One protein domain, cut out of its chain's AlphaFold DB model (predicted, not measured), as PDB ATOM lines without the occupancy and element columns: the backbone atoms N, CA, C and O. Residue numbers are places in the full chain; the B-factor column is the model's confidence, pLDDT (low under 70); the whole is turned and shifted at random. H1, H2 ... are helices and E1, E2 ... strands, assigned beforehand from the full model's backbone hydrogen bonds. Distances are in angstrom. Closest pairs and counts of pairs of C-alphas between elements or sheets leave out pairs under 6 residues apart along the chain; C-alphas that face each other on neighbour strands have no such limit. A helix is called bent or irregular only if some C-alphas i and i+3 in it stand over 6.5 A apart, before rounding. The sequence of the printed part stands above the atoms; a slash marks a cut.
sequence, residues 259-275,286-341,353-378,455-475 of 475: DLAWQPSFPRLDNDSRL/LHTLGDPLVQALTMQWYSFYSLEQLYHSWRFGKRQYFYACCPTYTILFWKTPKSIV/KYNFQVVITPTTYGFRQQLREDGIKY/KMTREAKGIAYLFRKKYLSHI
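This is residues 259 to 275, 286 to 341, 353 to 378 and 455 to 475 of the 475 residues of an uncharacterized protein of Wuchereria bancrofti (UniProt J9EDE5). A narrow sheet of three long strands has one short helix, H4, along one face; H3 comes just before H4 in the chain and runs nearly in line with it, and the longest helix, H6, lies off the same side of the sheet without being on it. H5 lies beyond H6, and H1, H2 and the unnamed stretch 259 to 270 lie toward one end of the long axis, with few contacts between helices. The printed part has 120 residues, with elements in the order H1 H2 H3 H4 E1 E2 E3 H5 H6; the sheet order is E1 - E2 - E3, antiparallel throughout, and the class is mixed, helices and strands. It is only just compact, close to loose, with a radius of gyration of the C-alphas of 16.1 A, and only just elongated, with spans of 52 by 34 by 30 A.

E1, residues 321 to 326, begins at C-alpha 321 (-12.467, 35.237, -10.572) and is 16.6 A long. E2, residues 329 to 337, is 26.3 A long, and E3, residues 354 to 361, 22.8 A. H4 is residues 307 to 315, 12.0 A. H3, residues 291 to 304, begins at C-alpha 291 (-42.206, 30.505, 2.941), is 18.1 A long and is only just irregular: C-alphas 301 and 304 are 6.53 A apart. H6, residues 455 to 471, is 23.8 A long and ends at C-alpha 471 (-32.941, 38.775, -2.056). H5 is residues 365 to 373, 12.5 A; H1 is residues 271 to 275, 8.0 A; H2 is residues 286 to 289, 5.5 A.

The hairpin E1 and E2 is antiparallel at 172 degrees, with N 324 and O 331 2.9 A apart, within hydrogen-bond range. E2 and E3 are antiparallel at 164 degrees, with N 332 and O 359 2.8 A apart, also within range. H4 is on the sheet at a height over the sheet of 9.3 A, over E1 and E2, and runs along the strands, at 11 degrees to E1 on the local plane; its closest C-alphas to E1 are those of Trp 314 and Tyr 321, 6.8 A. H3 and H4 are close but not clearly touching, closest at the C-alphas of Trp 301 and Leu 307, 6.3 A, at a shallow tilt of 18 degrees, the same way. H3 and H6 are close but not clearly touching, closest at the C-alphas of Tyr 302 and Arg 468, 7.5 A. H5 and H6 only just touch, with 3 pairs of C-alphas within 8 A, the closest those of Gln 370 and Leu 466, 7.5 A; H6 does so with residues 463 to 466 alone. H2 and H3 are close but not clearly touching, closest at the C-alphas of Leu 286 and Val 294, 6.5 A. H1 is apart from H3 and E1, for instance. Every O i to N i+4 pair is within hydrogen-bond range in H4 and H6; the counts are 9 of 10 in H3, 4 of 5 in H5 and 0 of 1 in H1, where 2 of 2 O i to N i+3 pairs are in range, and H2 is too short for an O i to N i+4 pair.

The two C-alphas farthest apart are those of Gly 290 and Val 341, 54.1 A. Residues 276 to 285, 342 to 352 and 379 to 454 are not printed, with C-alpha gaps of 23.7, 12.9 and 15.7 A across the cuts. Of the links that are printed whole, each is tight. Residues 288 to 293, of which 291 to 293 belong to H3, stand free. The mean pLDDT of the printed part is 71.2, and 44 residues are under 70, among them residues 264 to 275 and 455 to 475.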
ATOM      1  N   ASP A 259     -31.308  24.139  -8.696       75.25
ATOM      2  CA  ASP A 259     -31.807  23.614  -9.963       75.25
ATOM      3  C   ASP A 259     -33.334  23.505  -9.895       75.25
ATOM      4  O   ASP A 259     -33.884  22.856  -9.007       75.25
ATOM      5  N   LEU A 260     -34.017  24.215 -10.793       74.56
ATOM      6  CA  LEU A 260     -35.472  24.324 -10.838       74.56
ATOM      7  C   LEU A 260     -35.914  24.092 -12.279       74.56
ATOM      8  O   LEU A 260     -35.813  24.990 -13.115       74.56
ATOM      9  N   ALA A 261     -36.446  22.902 -12.561       71.94
ATOM     10  CA  ALA A 261     -36.811  22.474 -13.916       71.94
ATOM     11  C   ALA A 261     -37.800  23.420 -14.636       71.94
ATOM     12  O   ALA A 261     -37.836  23.462 -15.862       71.94
ATOM     13  N   TRP A 262     -38.585  24.202 -13.885       70.50
ATOM     14  CA  TRP A 262     -39.526  25.201 -14.410       70.50
ATOM     15  C   TRP A 262     -38.974  26.639 -14.473       70.50
ATOM     16  O   TRP A 262     -39.650  27.518 -15.004       70.50
ATOM     17  N   GLN A 263     -37.782  26.915 -13.930       70.56
ATOM     18  CA  GLN A 263     -37.216  28.267 -13.850       70.56
ATOM     19  C   GLN A 263     -35.685  28.256 -14.065       70.56
ATOM     20  O   GLN A 263     -34.934  28.337 -13.088       70.56
ATOM     21  N   PRO A 264     -35.200  28.211 -15.324       64.81
ATOM     22  CA  PRO A 264     -33.769  28.254 -15.622       64.81
ATOM     23  C   PRO A 264     -33.131  29.536 -15.070       64.81
ATOM     24  O   PRO A 264     -33.531  30.650 -15.414       64.81
ATOM     25  N   SER A 265     -32.132  29.376 -14.198       63.16
ATOM     26  CA  SER A 265     -31.429  30.504 -13.567       63.16
ATOM     27  C   SER A 265     -30.387  31.137 -14.496       63.16
ATOM     28  O   SER A 265     -30.135  32.346 -14.437       63.16
ATOM     29  N   PHE A 266     -29.810  30.320 -15.383       68.12
ATOM     30  CA  PHE A 266     -28.862  30.718 -16.409       68.12
ATOM     31  C   PHE A 266     -29.014  29.817 -17.658       68.12
ATOM     32  O   PHE A 266     -29.264  28.626 -17.501       68.12
ATOM     33  N   PRO A 267     -28.847  30.345 -18.887       63.84
ATOM     34  CA  PRO A 267     -28.841  31.769 -19.216       63.84
ATOM     35  C   PRO A 267     -30.138  32.468 -18.817       63.84
ATOM     36  O   PRO A 267     -31.200  31.856 -18.729       63.84
ATOM     37  N   ARG A 268     -30.060  33.790 -18.635       66.75
ATOM     38  CA  ARG A 268     -31.268  34.613 -18.609       66.75
ATOM     39  C   ARG A 268     -31.945  34.512 -19.973       66.75
ATOM     40  O   ARG A 268     -31.437  35.045 -20.956       66.75
ATOM     41  N   LEU A 269     -33.099  33.857 -20.010       58.81
ATOM     42  CA  LEU A 269     -34.085  34.093 -21.052       58.81
ATOM     43  C   LEU A 269     -34.622  35.510 -20.823       58.81
ATOM     44  O   LEU A 269     -35.446  35.733 -19.936       58.81
ATOM     45  N   ASP A 270     -34.092  36.483 -21.569       53.12
ATOM     46  CA  ASP A 270     -34.556  37.869 -21.493       53.12
ATOM     47  C   ASP A 270     -36.066  37.946 -21.754       53.12
ATOM     48  O   ASP A 270     -36.645  37.097 -22.436       53.12
ATOM     49  N   ASN A 271     -36.729  38.980 -21.231       51.38
ATOM     50  CA  ASN A 271     -38.183  39.113 -21.372       51.38
ATOM     51  C   ASN A 271     -38.649  39.268 -22.834       51.38
ATOM     52  O   ASN A 271     -39.822  39.030 -23.102       51.38
ATOM     53  N   ASP A 272     -37.745  39.560 -23.771       45.84
ATOM     54  CA  ASP A 272     -38.011  39.524 -25.215       45.84
ATOM     55  C   ASP A 272     -38.230  38.098 -25.757       45.84
ATOM     56  O   ASP A 272     -38.809  37.929 -26.826       45.84
ATOM     57  N   SER A 273     -37.892  37.043 -25.003       47.66
ATOM     58  CA  SER A 273     -38.335  35.670 -25.313       47.66
ATOM     59  C   SER A 273     -39.864  35.532 -25.336       47.66
ATOM     60  O   SER A 273     -40.384  34.678 -26.047       47.66
ATOM     61  N   ARG A 274     -40.597  36.432 -24.656       47.94
ATOM     62  CA  ARG A 274     -42.068  36.545 -24.716       47.94
ATOM     63  C   ARG A 274     -42.590  37.072 -26.063       47.94
ATOM     64  O   ARG A 274     -43.803  37.106 -26.257       47.94
ATOM     65  N   LEU A 275     -41.711  37.530 -26.961       43.66
ATOM     66  CA  LEU A 275     -42.062  37.944 -28.327       43.66
ATOM     67  C   LEU A 275     -42.173  36.743 -29.278       43.66
ATOM     68  O   LEU A 275     -42.855  36.833 -30.296       43.66
ATOM     69  N   LEU A 286     -40.586  31.624  -6.914       66.50
ATOM     70  CA  LEU A 286     -40.076  30.914  -5.733       66.50
ATOM     71  C   LEU A 286     -41.023  31.037  -4.516       66.50
ATOM     72  O   LEU A 286     -41.230  30.056  -3.812       66.50
ATOM     73  N   HIS A 287     -41.677  32.193  -4.339       65.62
ATOM     74  CA  HIS A 287     -42.727  32.424  -3.325       65.62
ATOM     75  C   HIS A 287     -43.913  31.463  -3.424       65.62
ATOM     76  O   HIS A 287     -44.500  31.087  -2.415       65.62
ATOM     77  N   THR A 288     -44.265  31.033  -4.635       70.50
ATOM     78  CA  THR A 288     -45.366  30.091  -4.888       70.50
ATOM     79  C   THR A 288     -45.066  28.688  -4.333       70.50
ATOM     80  O   THR A 288     -45.970  27.867  -4.233       70.50
ATOM     81  N   LEU A 289     -43.814  28.424  -3.933       69.94
ATOM     82  CA  LEU A 289     -43.359  27.191  -3.284       69.94
ATOM     83  C   LEU A 289     -43.461  27.222  -1.741       69.94
ATOM     84  O   LEU A 289     -43.192  26.210  -1.099       69.94
ATOM     85  N   GLY A 290     -43.865  28.357  -1.153       78.94
ATOM     86  CA  GLY A 290     -44.142  28.520   0.279       78.94
ATOM     87  C   GLY A 290     -42.946  28.951   1.137       78.94
ATOM     88  O   GLY A 290     -41.819  28.475   0.970       78.94
ATOM     89  N   ASP A 291     -43.212  29.834   2.104       80.94
ATOM     90  CA  ASP A 291     -42.206  30.505   2.941       80.94
ATOM     91  C   ASP A 291     -41.161  29.573   3.588       80.94
ATOM     92  O   ASP A 291     -39.978  29.913   3.521       80.94
ATOM     93  N   PRO A 292     -41.501  28.391   4.156       83.19
ATOM     94  CA  PRO A 292     -40.502  27.517   4.777       83.19
ATOM     95  C   PRO A 292     -39.467  26.985   3.777       83.19
ATOM     96  O   PRO A 292     -38.291  26.844   4.112       83.19
ATOM     97  N   LEU A 293     -39.882  26.726   2.533       81.19
ATOM     98  CA  LEU A 293     -39.007  26.216   1.479       81.19
ATOM     99  C   LEU A 293     -38.193  27.346   0.833       81.19
ATOM    100  O   LEU A 293     -36.999  27.176   0.586       81.19
ATOM    101  N   VAL A 294     -38.784  28.536   0.668       81.81
ATOM    102  CA  VAL A 294     -38.041  29.761   0.314       81.81
ATOM    103  C   VAL A 294     -36.969  30.062   1.367       81.81
ATOM    104  O   VAL A 294     -35.823  30.353   1.017       81.81
ATOM    105  N   GLN A 295     -37.305  29.944   2.655       82.38
ATOM    106  CA  GLN A 295     -36.375  30.137   3.765       82.38
ATOM    107  C   GLN A 295     -35.270  29.073   3.768       82.38
ATOM    108  O   GLN A 295     -34.101  29.438   3.888       82.38
ATOM    109  N   ALA A 296     -35.600  27.792   3.578       81.62
ATOM    110  CA  ALA A 296     -34.620  26.707   3.504       81.62
ATOM    111  C   ALA A 296     -33.627  26.902   2.343       81.62
ATOM    112  O   ALA A 296     -32.416  26.883   2.562       81.62
ATOM    113  N   LEU A 297     -34.118  27.191   1.131       80.12
ATOM    114  CA  LEU A 297     -33.277  27.477  -0.039       80.12
ATOM    115  C   LEU A 297     -32.416  28.734   0.163       80.12
ATOM    116  O   LEU A 297     -31.235  28.746  -0.185       80.12
ATOM    117  N   THR A 298     -32.974  29.781   0.781       76.56
ATOM    118  CA  THR A 298     -32.239  31.011   1.118       76.56
ATOM    119  C   THR A 298     -31.144  30.742   2.153       76.56
ATOM    120  O   THR A 298     -30.030  31.241   2.004       76.56
ATOM    121  N   MET A 299     -31.412  29.918   3.170       77.94
ATOM    122  CA  MET A 299     -30.419  29.508   4.167       77.94
ATOM    123  C   MET A 299     -29.327  28.621   3.559       77.94
ATOM    124  O   MET A 299     -28.154  28.836   3.851       77.94
ATOM    125  N   GLN A 300     -29.667  27.692   2.663       77.94
ATOM    126  CA  GLN A 300     -28.685  26.861   1.961       77.94
ATOM    127  C   GLN A 300     -27.759  27.702   1.062       77.94
ATOM    128  O   GLN A 300     -26.547  27.469   1.033       77.94
ATOM    129  N   TRP A 301     -28.315  28.719   0.389       75.94
ATOM    130  CA  TRP A 301     -27.590  29.640  -0.493       75.94
ATOM    131  C   TRP A 301     -26.696  30.651   0.250       75.94
ATOM    132  O   TRP A 301     -25.543  30.849  -0.132       75.94
ATOM    133  N   TYR A 302     -27.210  31.294   1.305       65.62
ATOM    134  CA  TYR A 302     -26.461  32.303   2.068       65.62
ATOM    135  C   TYR A 302     -25.611  31.720   3.191       65.62
ATOM    136  O   TYR A 302     -24.483  32.155   3.381       65.62
ATOM    137  N   SER A 303     -26.177  30.811   3.985       57.44
ATOM    138  CA  SER A 303     -25.709  30.523   5.345       57.44
ATOM    139  C   SER A 303     -25.012  29.173   5.501       57.44
ATOM    140  O   SER A 303     -24.540  28.892   6.603       57.44
ATOM    141  N   PHE A 304     -24.995  28.326   4.466       50.97
ATOM    142  CA  PHE A 304     -24.510  26.949   4.593       50.97
ATOM    143  C   PHE A 304     -23.274  26.651   3.736       50.97
ATOM    144  O   PHE A 304     -22.202  26.483   4.317       50.97
ATOM    145  N   TYR A 305     -23.359  26.619   2.394       55.31
ATOM    146  CA  TYR A 305     -22.228  26.090   1.601       55.31
ATOM    147  C   TYR A 305     -21.804  26.833   0.327       55.31
ATOM    148  O   TYR A 305     -20.612  26.819   0.035       55.31
ATOM    149  N   SER A 306     -22.676  27.489  -0.445       68.94
ATOM    150  CA  SER A 306     -22.260  28.008  -1.764       68.94
ATOM    151  C   SER A 306     -21.554  29.371  -1.710       68.94
ATOM    152  O   SER A 306     -20.355  29.463  -1.982       68.94
ATOM    153  N   LEU A 307     -22.279  30.453  -1.402       76.88
ATOM    154  CA  LEU A 307     -21.807  31.808  -1.706       76.88
ATOM    155  C   LEU A 307     -20.672  32.276  -0.783       76.88
ATOM    156  O   LEU A 307     -19.694  32.847  -1.270       76.88
ATOM    157  N   GLU A 308     -20.759  32.012   0.525       81.00
ATOM    158  CA  GLU A 308     -19.688  32.382   1.460       81.00
ATOM    159  C   GLU A 308     -18.406  31.576   1.204       81.00
ATOM    160  O   GLU A 308     -17.330  32.168   1.140       81.00
ATOM    161  N   GLN A 309     -18.485  30.261   0.965       80.88
ATOM    162  CA  GLN A 309     -17.286  29.465   0.660       80.88
ATOM    163  C   GLN A 309     -16.650  29.873  -0.672       80.88
ATOM    164  O   GLN A 309     -15.427  29.998  -0.754       80.88
ATOM    165  N   LEU A 310     -17.458  30.165  -1.696       80.19
ATOM    166  CA  LEU A 310     -16.969  30.671  -2.977       80.19
ATOM    167  C   LEU A 310     -16.261  32.027  -2.805       80.19
ATOM    168  O   LEU A 310     -15.127  32.186  -3.268       80.19
ATOM    169  N   TYR A 311     -16.858  32.949  -2.038       85.56
ATOM    170  CA  TYR A 311     -16.235  34.216  -1.640       85.56
ATOM    171  C   TYR A 311     -14.928  34.006  -0.856       85.56
ATOM    172  O   TYR A 311     -13.932  34.659  -1.160       85.56
ATOM    173  N   HIS A 312     -14.871  33.073   0.099       85.38
ATOM    174  CA  HIS A 312     -13.645  32.750   0.838       85.38
ATOM    175  C   HIS A 312     -12.558  32.138  -0.070       85.38
ATOM    176  O   HIS A 312     -11.390  32.534   0.025       85.38
ATOM    177  N   SER A 313     -12.925  31.258  -1.010       83.62
ATOM    178  CA  SER A 313     -12.005  30.640  -1.986       83.62
ATOM    179  C   SER A 313     -11.346  31.661  -2.926       83.62
ATOM    180  O   SER A 313     -10.218  31.464  -3.378       83.62
ATOM    181  N   TRP A 314     -12.031  32.779  -3.172       86.94
ATOM    182  CA  TRP A 314     -11.543  33.937  -3.918       86.94
ATOM    183  C   TRP A 314     -10.757  34.899  -3.018       86.94
ATOM    184  O   TRP A 314      -9.613  35.248  -3.316       86.94
ATOM    185  N   ARG A 315     -11.308  35.286  -1.862       84.69
ATOM    186  CA  ARG A 315     -10.713  36.302  -0.979       84.69
ATOM    187  C   ARG A 315      -9.407  35.851  -0.319       84.69
ATOM    188  O   ARG A 315      -8.534  36.691  -0.090       84.69
ATOM    189  N   PHE A 316      -9.274  34.554  -0.043       84.38
ATOM    190  CA  PHE A 316      -8.121  33.955   0.639       84.38
ATOM    191  C   PHE A 316      -7.436  32.853  -0.184       84.38
ATOM    192  O   PHE A 316      -6.217  32.729  -0.119       84.38
ATOM    193  N   GLY A 317      -8.185  32.092  -0.989       79.31
ATOM    194  CA  GLY A 317      -7.640  31.015  -1.825       79.31
ATOM    195  C   GLY A 317      -7.059  31.461  -3.178       79.31
ATOM    196  O   GLY A 317      -6.851  32.649  -3.450       79.31
ATOM    197  N   LYS A 318      -6.794  30.476  -4.049       76.88
ATOM    198  CA  LYS A 318      -6.154  30.658  -5.368       76.88
ATOM    199  C   LYS A 318      -7.078  31.240  -6.457       76.88
ATOM    200  O   LYS A 318      -6.584  31.646  -7.505       76.88
ATOM    201  N   ARG A 319      -8.403  31.266  -6.253       81.06
ATOM    202  CA  ARG A 319      -9.389  31.592  -7.303       81.06
ATOM    203  C   ARG A 319      -9.294  33.068  -7.721       81.06
ATOM    204  O   ARG A 319      -9.524  33.955  -6.903       81.06
ATOM    205  N   GLN A 320      -8.975  33.324  -8.993       83.06
ATOM    206  CA  GLN A 320      -8.807  34.682  -9.541       83.06
ATOM    207  C   GLN A 320     -10.145  35.387  -9.811       83.06
ATOM    208  O   GLN A 320     -10.298  36.571  -9.527       83.06
ATOM    209  N   TYR A 321     -11.143  34.672 -10.327       86.19
ATOM    210  CA  TYR A 321     -12.467  35.237 -10.572       86.19
ATOM    211  C   TYR A 321     -13.577  34.205 -10.373       86.19
ATOM    212  O   TYR A 321     -13.334  32.997 -10.377       86.19
ATOM    213  N   PHE A 322     -14.803  34.689 -10.178       86.50
ATOM    214  CA  PHE A 322     -16.011  33.878 -10.320       86.50
ATOM    215  C   PHE A 322     -17.225  34.727 -10.681       86.50
ATOM    216  O   PHE A 322     -17.267  35.936 -10.438       86.50
ATOM    217  N   TYR A 323     -18.232  34.050 -11.225       86.12
ATOM    218  CA  TYR A 323     -19.538  34.614 -11.511       86.12
ATOM    219  C   TYR A 323     -20.585  34.110 -10.524       86.12
ATOM    220  O   TYR A 323     -20.624  32.926 -10.201       86.12
ATOM    221  N   ALA A 324     -21.459  35.013 -10.088       85.25
ATOM    222  CA  ALA A 324     -22.742  34.671  -9.488       85.25
ATOM    223  C   ALA A 324     -23.849  35.227 -10.393       85.25
ATOM    224  O   ALA A 324     -23.986  36.443 -10.568       85.25
ATOM    225  N   CYS A 325     -24.607  34.327 -11.016       80.12
ATOM    226  CA  CYS A 325     -25.700  34.660 -11.921       80.12
ATOM    227  C   CYS A 325     -27.031  34.538 -11.187       80.12
ATOM    228  O   CYS A 325     -27.437  33.444 -10.814       80.12
ATOM    229  N   CYS A 326     -27.724  35.660 -11.016       76.12
ATOM    230  CA  CYS A 326     -29.107  35.691 -10.567       76.12
ATOM    231  C   CYS A 326     -30.028  36.066 -11.749       76.12
ATOM    232  O   CYS A 326     -29.585  36.742 -12.692       76.12
ATOM    233  N   PRO A 327     -31.330  35.718 -11.695       72.69
ATOM    234  CA  PRO A 327     -32.279  36.020 -12.772       72.69
ATOM    235  C   PRO A 327     -32.382  37.512 -13.130       72.69
ATOM    236  O   PRO A 327     -32.698  37.856 -14.264       72.69
ATOM    237  N   THR A 328     -32.084  38.413 -12.186       74.44
ATOM    238  CA  THR A 328     -32.190  39.874 -12.363       74.44
ATOM    239  C   THR A 328     -30.846  40.609 -12.458       74.44
ATOM    240  O   THR A 328     -30.832  41.783 -12.830       74.44
ATOM    241  N   TYR A 329     -29.719  39.959 -12.141       78.44
ATOM    242  CA  TYR A 329     -28.377  40.556 -12.205       78.44
ATOM    243  C   TYR A 329     -27.262  39.503 -12.265       78.44
ATOM    244  O   TYR A 329     -27.371  38.411 -11.719       78.44
ATOM    245  N   THR A 330     -26.147  39.853 -12.900       85.62
ATOM    246  CA  THR A 330     -24.873  39.131 -12.808       85.62
ATOM    247  C   THR A 330     -23.925  39.890 -11.884       85.62
ATOM    248  O   THR A 330     -23.825  41.115 -11.976       85.62
ATOM    249  N   ILE A 331     -23.191  39.156 -11.047       88.25
ATOM    250  CA  ILE A 331     -22.037  39.645 -10.289       88.25
ATOM    251  C   ILE A 331     -20.778  38.958 -10.830       88.25
ATOM    252  O   ILE A 331     -20.729  37.729 -10.874       88.25
ATOM    253  N   LEU A 332     -19.767  39.738 -11.203       89.56
ATOM    254  CA  LEU A 332     -18.382  39.288 -11.363       89.56
ATOM    255  C   LEU A 332     -17.606  39.650 -10.097       89.56
ATOM    256  O   LEU A 332     -17.572  40.820  -9.714       89.56
ATOM    257  N   PHE A 333     -16.930  38.671  -9.508       89.50
ATOM    258  CA  PHE A 333     -15.878  38.876  -8.520       89.50
ATOM    259  C   PHE A 333     -14.522  38.694  -9.210       89.50
ATOM    260  O   PHE A 333     -14.284  37.665  -9.838       89.50
ATOM    261  N   TRP A 334     -13.641  39.688  -9.103       88.94
ATOM    262  CA  TRP A 334     -12.352  39.803  -9.799       88.94
ATOM    263  C   TRP A 334     -11.228  40.019  -8.778       88.94
ATOM    264  O   TRP A 334     -11.352  40.842  -7.874       88.94
ATOM    265  N   LYS A 335     -10.111  39.310  -8.930       88.25
ATOM    266  CA  LYS A 335      -8.901  39.445  -8.109       88.25
ATOM    267  C   LYS A 335      -7.679  39.440  -9.022       88.25
ATOM    268  O   LYS A 335      -7.218  38.374  -9.426       88.25
ATOM    269  N   THR A 336      -7.135  40.617  -9.319       83.75
ATOM    270  CA  THR A 336      -5.822  40.732  -9.971       83.75
ATOM    271  C   THR A 336      -4.705  40.753  -8.927       83.75
ATOM    272  O   THR A 336      -4.915  41.253  -7.819       83.75
ATOM    273  N   PRO A 337      -3.499  40.241  -9.237       80.19
ATOM    274  CA  PRO A 337      -2.314  40.595  -8.461       80.19
ATOM    275  C   PRO A 337      -2.112  42.115  -8.523       80.19
ATOM    276  O   PRO A 337      -2.306  42.724  -9.577       80.19
ATOM    277  N   LYS A 338      -1.730  42.738  -7.405       73.69
ATOM    278  CA  LYS A 338      -1.336  44.150  -7.410       73.69
ATOM    279  C   LYS A 338       0.052  44.231  -8.050       73.69
ATOM    280  O   LYS A 338       1.039  43.850  -7.425       73.69
ATOM    281  N   SER A 339       0.110  44.641  -9.318       54.81
ATOM    282  CA  SER A 339       1.382  44.847 -10.016       54.81
ATOM    283  C   SER A 339       2.188  45.929  -9.300       54.81
ATOM    284  O   SER A 339       1.636  46.952  -8.899       54.81
ATOM    285  N   ILE A 340       3.494  45.707  -9.156       52.62
ATOM    286  CA  ILE A 340       4.414  46.613  -8.447       52.62
ATOM    287  C   ILE A 340       4.613  47.937  -9.224       52.62
ATOM    288  O   ILE A 340       5.092  48.917  -8.669       52.62
ATOM    289  N   VAL A 341       4.207  47.975 -10.499       47.78
ATOM    290  CA  VAL A 341       4.474  49.073 -11.444       47.78
ATOM    291  C   VAL A 341       3.519  50.271 -11.288       47.78
ATOM    292  O   VAL A 341       3.890  51.385 -11.644       47.78
ATOM    293  N   LYS A 353      -1.525  41.870  -1.375       74.31
ATOM    294  CA  LYS A 353      -0.925  41.396  -2.643       74.31
ATOM    295  C   LYS A 353      -1.877  41.393  -3.861       74.31
ATOM    296  O   LYS A 353      -1.440  41.141  -4.983       74.31
ATOM    297  N   TYR A 354      -3.172  41.641  -3.666       81.69
ATOM    298  CA  TYR A 354      -4.201  41.539  -4.697       81.69
ATOM    299  C   TYR A 354      -5.169  42.721  -4.660       81.69
ATOM    300  O   TYR A 354      -5.658  43.098  -3.595       81.69
ATOM    301  N   ASN A 355      -5.515  43.231  -5.841       85.00
ATOM    302  CA  ASN A 355      -6.595  44.190  -6.029       85.00
ATOM    303  C   ASN A 355      -7.914  43.418  -6.206       85.00
ATOM    304  O   ASN A 355      -8.086  42.668  -7.171       85.00
ATOM    305  N   PHE A 356      -8.848  43.593  -5.269       88.00
ATOM    306  CA  PHE A 356     -10.172  42.967  -5.302       88.00
ATOM    307  C   PHE A 356     -11.207  43.924  -5.908       88.00
ATOM    308  O   PHE A 356     -11.387  45.037  -5.418       88.00
ATOM    309  N   GLN A 357     -11.919  43.477  -6.941       88.88
ATOM    310  CA  GLN A 357     -12.945  44.249  -7.640       88.88
ATOM    311  C   GLN A 357     -14.235  43.430  -7.771       88.88
ATOM    312  O   GLN A 357     -14.206  42.208  -7.915       88.88
ATOM    313  N   VAL A 358     -15.383  44.108  -7.723       90.62
ATOM    314  CA  VAL A 358     -16.704  43.498  -7.928       90.62
ATOM    315  C   VAL A 358     -17.475  44.332  -8.946       90.62
ATOM    316  O   VAL A 358     -17.558  45.554  -8.813       90.62
ATOM    317  N   VAL A 359     -18.036  43.687  -9.970       89.88
ATOM    318  CA  VAL A 359     -18.815  44.338 -11.035       89.88
ATOM    319  C   VAL A 359     -20.214  43.731 -11.063       89.88
ATOM    320  O   VAL A 359     -20.359  42.515 -11.144       89.88
ATOM    321  N   ILE A 360     -21.251  44.571 -10.990       89.19
ATOM    322  CA  ILE A 360     -22.657  44.143 -10.919       89.19
ATOM    323  C   ILE A 360     -23.429  44.753 -12.091       89.19
ATOM    324  O   ILE A 360     -23.452  45.977 -12.245       89.19
ATOM    325  N   THR A 361     -24.090  43.908 -12.888       85.44
ATOM    326  CA  THR A 361     -24.800  44.323 -14.109       85.44
ATOM    327  C   THR A 361     -26.095  43.522 -14.313       85.44
ATOM    328  O   THR A 361     -26.030  42.292 -14.337       85.44
ATOM    329  N   PRO A 362     -27.253  44.172 -14.557       85.12
ATOM    330  CA  PRO A 362     -27.533  45.602 -14.376       85.12
ATOM    331  C   PRO A 362     -27.629  45.999 -12.889       85.12
ATOM    332  O   PRO A 362     -27.690  45.155 -12.002       85.12
ATOM    333  N   THR A 363     -27.694  47.307 -12.602       86.12
ATOM    334  CA  THR A 363     -28.021  47.828 -11.258       86.12
ATOM    335  C   THR A 363     -29.198  48.804 -11.297       86.12
ATOM    336  O   THR A 363     -29.279  49.682 -12.163       86.12
ATOM    337  N   THR A 364     -30.107  48.701 -10.324       88.50
ATOM    338  CA  THR A 364     -31.232  49.638 -10.156       88.50
ATOM    339  C   THR A 364     -30.809  50.895  -9.386       88.50
ATOM    340  O   THR A 364     -29.744  50.930  -8.766       88.50
ATOM    341  N   TYR A 365     -31.626  51.957  -9.422       87.25
ATOM    342  CA  TYR A 365     -31.352  53.165  -8.631       87.25
ATOM    343  C   TYR A 365     -31.386  52.880  -7.121       87.25
ATOM    344  O   TYR A 365     -30.427  53.223  -6.437       87.25
ATOM    345  N   GLY A 366     -32.423  52.184  -6.637       88.94
ATOM    346  CA  GLY A 366     -32.566  51.830  -5.219       88.94
ATOM    347  C   GLY A 366     -31.392  51.008  -4.682       88.94
ATOM    348  O   GLY A 366     -30.838  51.357  -3.650       88.94
ATOM    349  N   PHE A 367     -30.914  50.002  -5.428       87.50
ATOM    350  CA  PHE A 367     -29.727  49.229  -5.030       87.50
ATOM    351  C   PHE A 367     -28.480  50.114  -4.866       87.50
ATOM    352  O   PHE A 367     -27.755  50.006  -3.882       87.50
ATOM    353  N   ARG A 368     -28.259  51.050  -5.798       91.12
ATOM    354  CA  ARG A 368     -27.159  52.021  -5.698       91.12
ATOM    355  C   ARG A 368     -27.356  53.058  -4.597       91.12
ATOM    356  O   ARG A 368     -26.371  53.634  -4.161       91.12
ATOM    357  N   GLN A 369     -28.587  53.344  -4.179       90.12
ATOM    358  CA  GLN A 369     -28.847  54.179  -3.009       90.12
ATOM    359  C   GLN A 369     -28.494  53.433  -1.722       90.12
ATOM    360  O   GLN A 369     -27.702  53.953  -0.944       90.12
ATOM    361  N   GLN A 370     -28.955  52.191  -1.585       90.56
ATOM    362  CA  GLN A 370     -28.649  51.317  -0.453       90.56
ATOM    363  C   GLN A 370     -27.131  51.124  -0.263       90.56
ATOM    364  O   GLN A 370     -26.627  51.212   0.848       90.56
ATOM    365  N   LEU A 371     -26.370  50.978  -1.360       90.31
ATOM    366  CA  LEU A 371     -24.900  50.964  -1.314       90.31
ATOM    367  C   LEU A 371     -24.302  52.251  -0.708       90.31
ATOM    368  O   LEU A 371     -23.322  52.163   0.022       90.31
ATOM    369  N   ARG A 372     -24.870  53.438  -0.973       91.69
ATOM    370  CA  ARG A 372     -24.390  54.705  -0.376       91.69
ATOM    371  C   ARG A 372     -24.778  54.835   1.095       91.69
ATOM    372  O   ARG A 372     -23.997  55.387   1.860       91.69
ATOM    373  N   GLU A 373     -25.954  54.338   1.470       93.25
ATOM    374  CA  GLU A 373     -26.450  54.318   2.855       93.25
ATOM    375  C   GLU A 373     -25.571  53.413   3.739       93.25
ATOM    376  O   GLU A 373     -25.155  53.829   4.818       93.25
ATOM    377  N   ASP A 374     -25.151  52.253   3.222       91.00
ATOM    378  CA  ASP A 374     -24.152  51.363   3.837       91.00
ATOM    379  C   ASP A 374     -22.693  51.885   3.713       91.00
ATOM    380  O   ASP A 374     -21.744  51.231   4.154       91.00
ATOM    381  N   GLY A 375     -22.477  53.065   3.115       89.38
ATOM    382  CA  GLY A 375     -21.164  53.714   2.974       89.38
ATOM    383  C   GLY A 375     -20.237  53.131   1.895       89.38
ATOM    384  O   GLY A 375     -19.072  53.530   1.802       89.38
ATOM    385  N   ILE A 376     -20.728  52.209   1.065       89.50
ATOM    386  CA  ILE A 376     -19.963  51.505   0.030       89.50
ATOM    387  C   ILE A 376     -19.779  52.406  -1.199       89.50
ATOM    388  O   ILE A 376     -20.729  52.781  -1.894       89.50
ATOM    389  N   LYS A 377     -18.519  52.727  -1.506       89.25
ATOM    390  CA  LYS A 377     -18.143  53.475  -2.712       89.25
ATOM    391  C   LYS A 377     -18.258  52.583  -3.954       89.25
ATOM    392  O   LYS A 377     -17.749  51.468  -3.965       89.25
ATOM    393  N   TYR A 378     -18.860  53.103  -5.022       89.19
ATOM    394  CA  TYR A 378     -18.898  52.468  -6.342       89.19
ATOM    395  C   TYR A 378     -18.677  53.511  -7.447       89.19
ATOM    396  O   TYR A 378     -18.975  54.693  -7.267       89.19
ATOM    397  N   LYS A 455     -12.844  47.661   8.838       33.84
ATOM    398  CA  LYS A 455     -13.609  48.479   7.879       33.84
ATOM    399  C   LYS A 455     -13.839  47.750   6.552       33.84
ATOM    400  O   LYS A 455     -14.989  47.584   6.166       33.84
ATOM    401  N   MET A 456     -12.799  47.206   5.918       37.66
ATOM    402  CA  MET A 456     -12.954  46.425   4.675       37.66
ATOM    403  C   MET A 456     -13.850  45.188   4.865       37.66
ATOM    404  O   MET A 456     -14.682  44.875   4.017       37.66
ATOM    405  N   THR A 457     -13.748  44.509   6.014       41.62
ATOM    406  CA  THR A 457     -14.664  43.402   6.348       41.62
ATOM    407  C   THR A 457     -16.093  43.863   6.640       41.62
ATOM    408  O   THR A 457     -17.011  43.075   6.433       41.62
ATOM    409  N   ARG A 458     -16.318  45.118   7.058       37.19
ATOM    410  CA  ARG A 458     -17.664  45.716   7.133       37.19
ATOM    411  C   ARG A 458     -18.213  46.057   5.753       37.19
ATOM    412  O   ARG A 458     -19.375  45.778   5.522       37.19
ATOM    413  N   GLU A 459     -17.405  46.585   4.838       46.09
ATOM    414  CA  GLU A 459     -17.843  46.902   3.468       46.09
ATOM    415  C   GLU A 459     -18.209  45.623   2.689       46.09
ATOM    416  O   GLU A 459     -19.284  45.545   2.099       46.09
ATOM    417  N   ALA A 460     -17.394  44.565   2.779       43.72
ATOM    418  CA  ALA A 460     -17.706  43.272   2.164       43.72
ATOM    419  C   ALA A 460     -18.910  42.561   2.818       43.72
ATOM    420  O   ALA A 460     -19.774  42.039   2.110       43.72
ATOM    421  N   LYS A 461     -19.020  42.578   4.159       42.97
ATOM    422  CA  LYS A 461     -20.222  42.077   4.852       42.97
ATOM    423  C   LYS A 461     -21.451  42.945   4.582       42.97
ATOM    424  O   LYS A 461     -22.544  42.403   4.562       42.97
ATOM    425  N   GLY A 462     -21.276  44.239   4.324       45.50
ATOM    426  CA  GLY A 462     -22.311  45.153   3.850       45.50
ATOM    427  C   GLY A 462     -22.847  44.695   2.503       45.50
ATOM    428  O   GLY A 462     -24.029  44.413   2.397       45.50
ATOM    429  N   ILE A 463     -21.984  44.456   1.508       50.03
ATOM    430  CA  ILE A 463     -22.402  43.887   0.212       50.03
ATOM    431  C   ILE A 463     -23.170  42.562   0.401       50.03
ATOM    432  O   ILE A 463     -24.257  42.410  -0.154       50.03
ATOM    433  N   ALA A 464     -22.673  41.631   1.224       45.28
ATOM    434  CA  ALA A 464     -23.365  40.366   1.506       45.28
ATOM    435  C   ALA A 464     -24.711  40.549   2.249       45.28
ATOM    436  O   ALA A 464     -25.688  39.859   1.956       45.28
ATOM    437  N   TYR A 465     -24.795  41.505   3.176       47.66
ATOM    438  CA  TYR A 465     -26.003  41.839   3.937       47.66
ATOM    439  C   TYR A 465     -27.039  42.598   3.095       47.66
ATOM    440  O   TYR A 465     -28.234  42.340   3.218       47.66
ATOM    441  N   LEU A 466     -26.601  43.474   2.190       52.28
ATOM    442  CA  LEU A 466     -27.426  44.118   1.171       52.28
ATOM    443  C   LEU A 466     -28.001  43.084   0.207       52.28
ATOM    444  O   LEU A 466     -29.186  43.153  -0.114       52.28
ATOM    445  N   PHE A 467     -27.195  42.097  -0.200       51.69
ATOM    446  CA  PHE A 467     -27.694  40.945  -0.940       51.69
ATOM    447  C   PHE A 467     -28.753  40.194  -0.126       51.69
ATOM    448  O   PHE A 467     -29.882  40.104  -0.600       51.69
ATOM    449  N   ARG A 468     -28.480  39.793   1.125       45.06
ATOM    450  CA  ARG A 468     -29.482  39.163   2.012       45.06
ATOM    451  C   ARG A 468     -30.777  39.983   2.098       45.06
ATOM    452  O   ARG A 468     -31.851  39.462   1.822       45.06
ATOM    453  N   LYS A 469     -30.689  41.276   2.419       43.03
ATOM    454  CA  LYS A 469     -31.843  42.174   2.609       43.03
ATOM    455  C   LYS A 469     -32.642  42.420   1.323       43.03
ATOM    456  O   LYS A 469     -33.819  42.740   1.414       43.03
ATOM    457  N   LYS A 470     -32.021  42.277   0.146       45.75
ATOM    458  CA  LYS A 470     -32.657  42.526  -1.156       45.75
ATOM    459  C   LYS A 470     -33.066  41.253  -1.907       45.75
ATOM    460  O   LYS A 470     -33.886  41.334  -2.814       45.75
ATOM    461  N   TYR A 471     -32.520  40.091  -1.548       40.28
ATOM    462  CA  TYR A 471     -32.941  38.775  -2.056       40.28
ATOM    463  C   TYR A 471     -34.148  38.210  -1.290       40.28
ATOM    464  O   TYR A 471     -34.812  37.322  -1.800       40.28
ATOM    465  N   LEU A 472     -34.440  38.769  -0.110       36.00
ATOM    466  CA  LEU A 472     -35.706  38.654   0.630       36.00
ATOM    467  C   LEU A 472     -36.694  39.803   0.282       36.00
ATOM    468  O   LEU A 472     -37.516  40.188   1.113       36.00
ATOM    469  N   SER A 473     -36.548  40.443  -0.890       31.97
ATOM    470  CA  SER A 473     -37.432  41.542  -1.323       31.97
ATOM    471  C   SER A 473     -37.581  41.728  -2.854       31.97
ATOM    472  O   SER A 473     -37.948  42.823  -3.295       31.97
ATOM    473  N   HIS A 474     -37.185  40.756  -3.686       36.84
ATOM    474  CA  HIS A 474     -37.203  40.851  -5.162       36.84
ATOM    475  C   HIS A 474     -37.415  39.589  -6.048       36.84
ATOM    476  O   HIS A 474     -37.601  39.783  -7.253       36.84
ATOM    477  N   ILE A 475     -37.328  38.322  -5.627       35.94
ATOM    478  CA  ILE A 475     -37.144  37.789  -4.264       35.94
ATOM    479  C   ILE A 475     -38.295  38.172  -3.337       35.94
ATOM    480  O   ILE A 475     -38.002  38.269  -2.136       35.94
TER     481      ILE A 475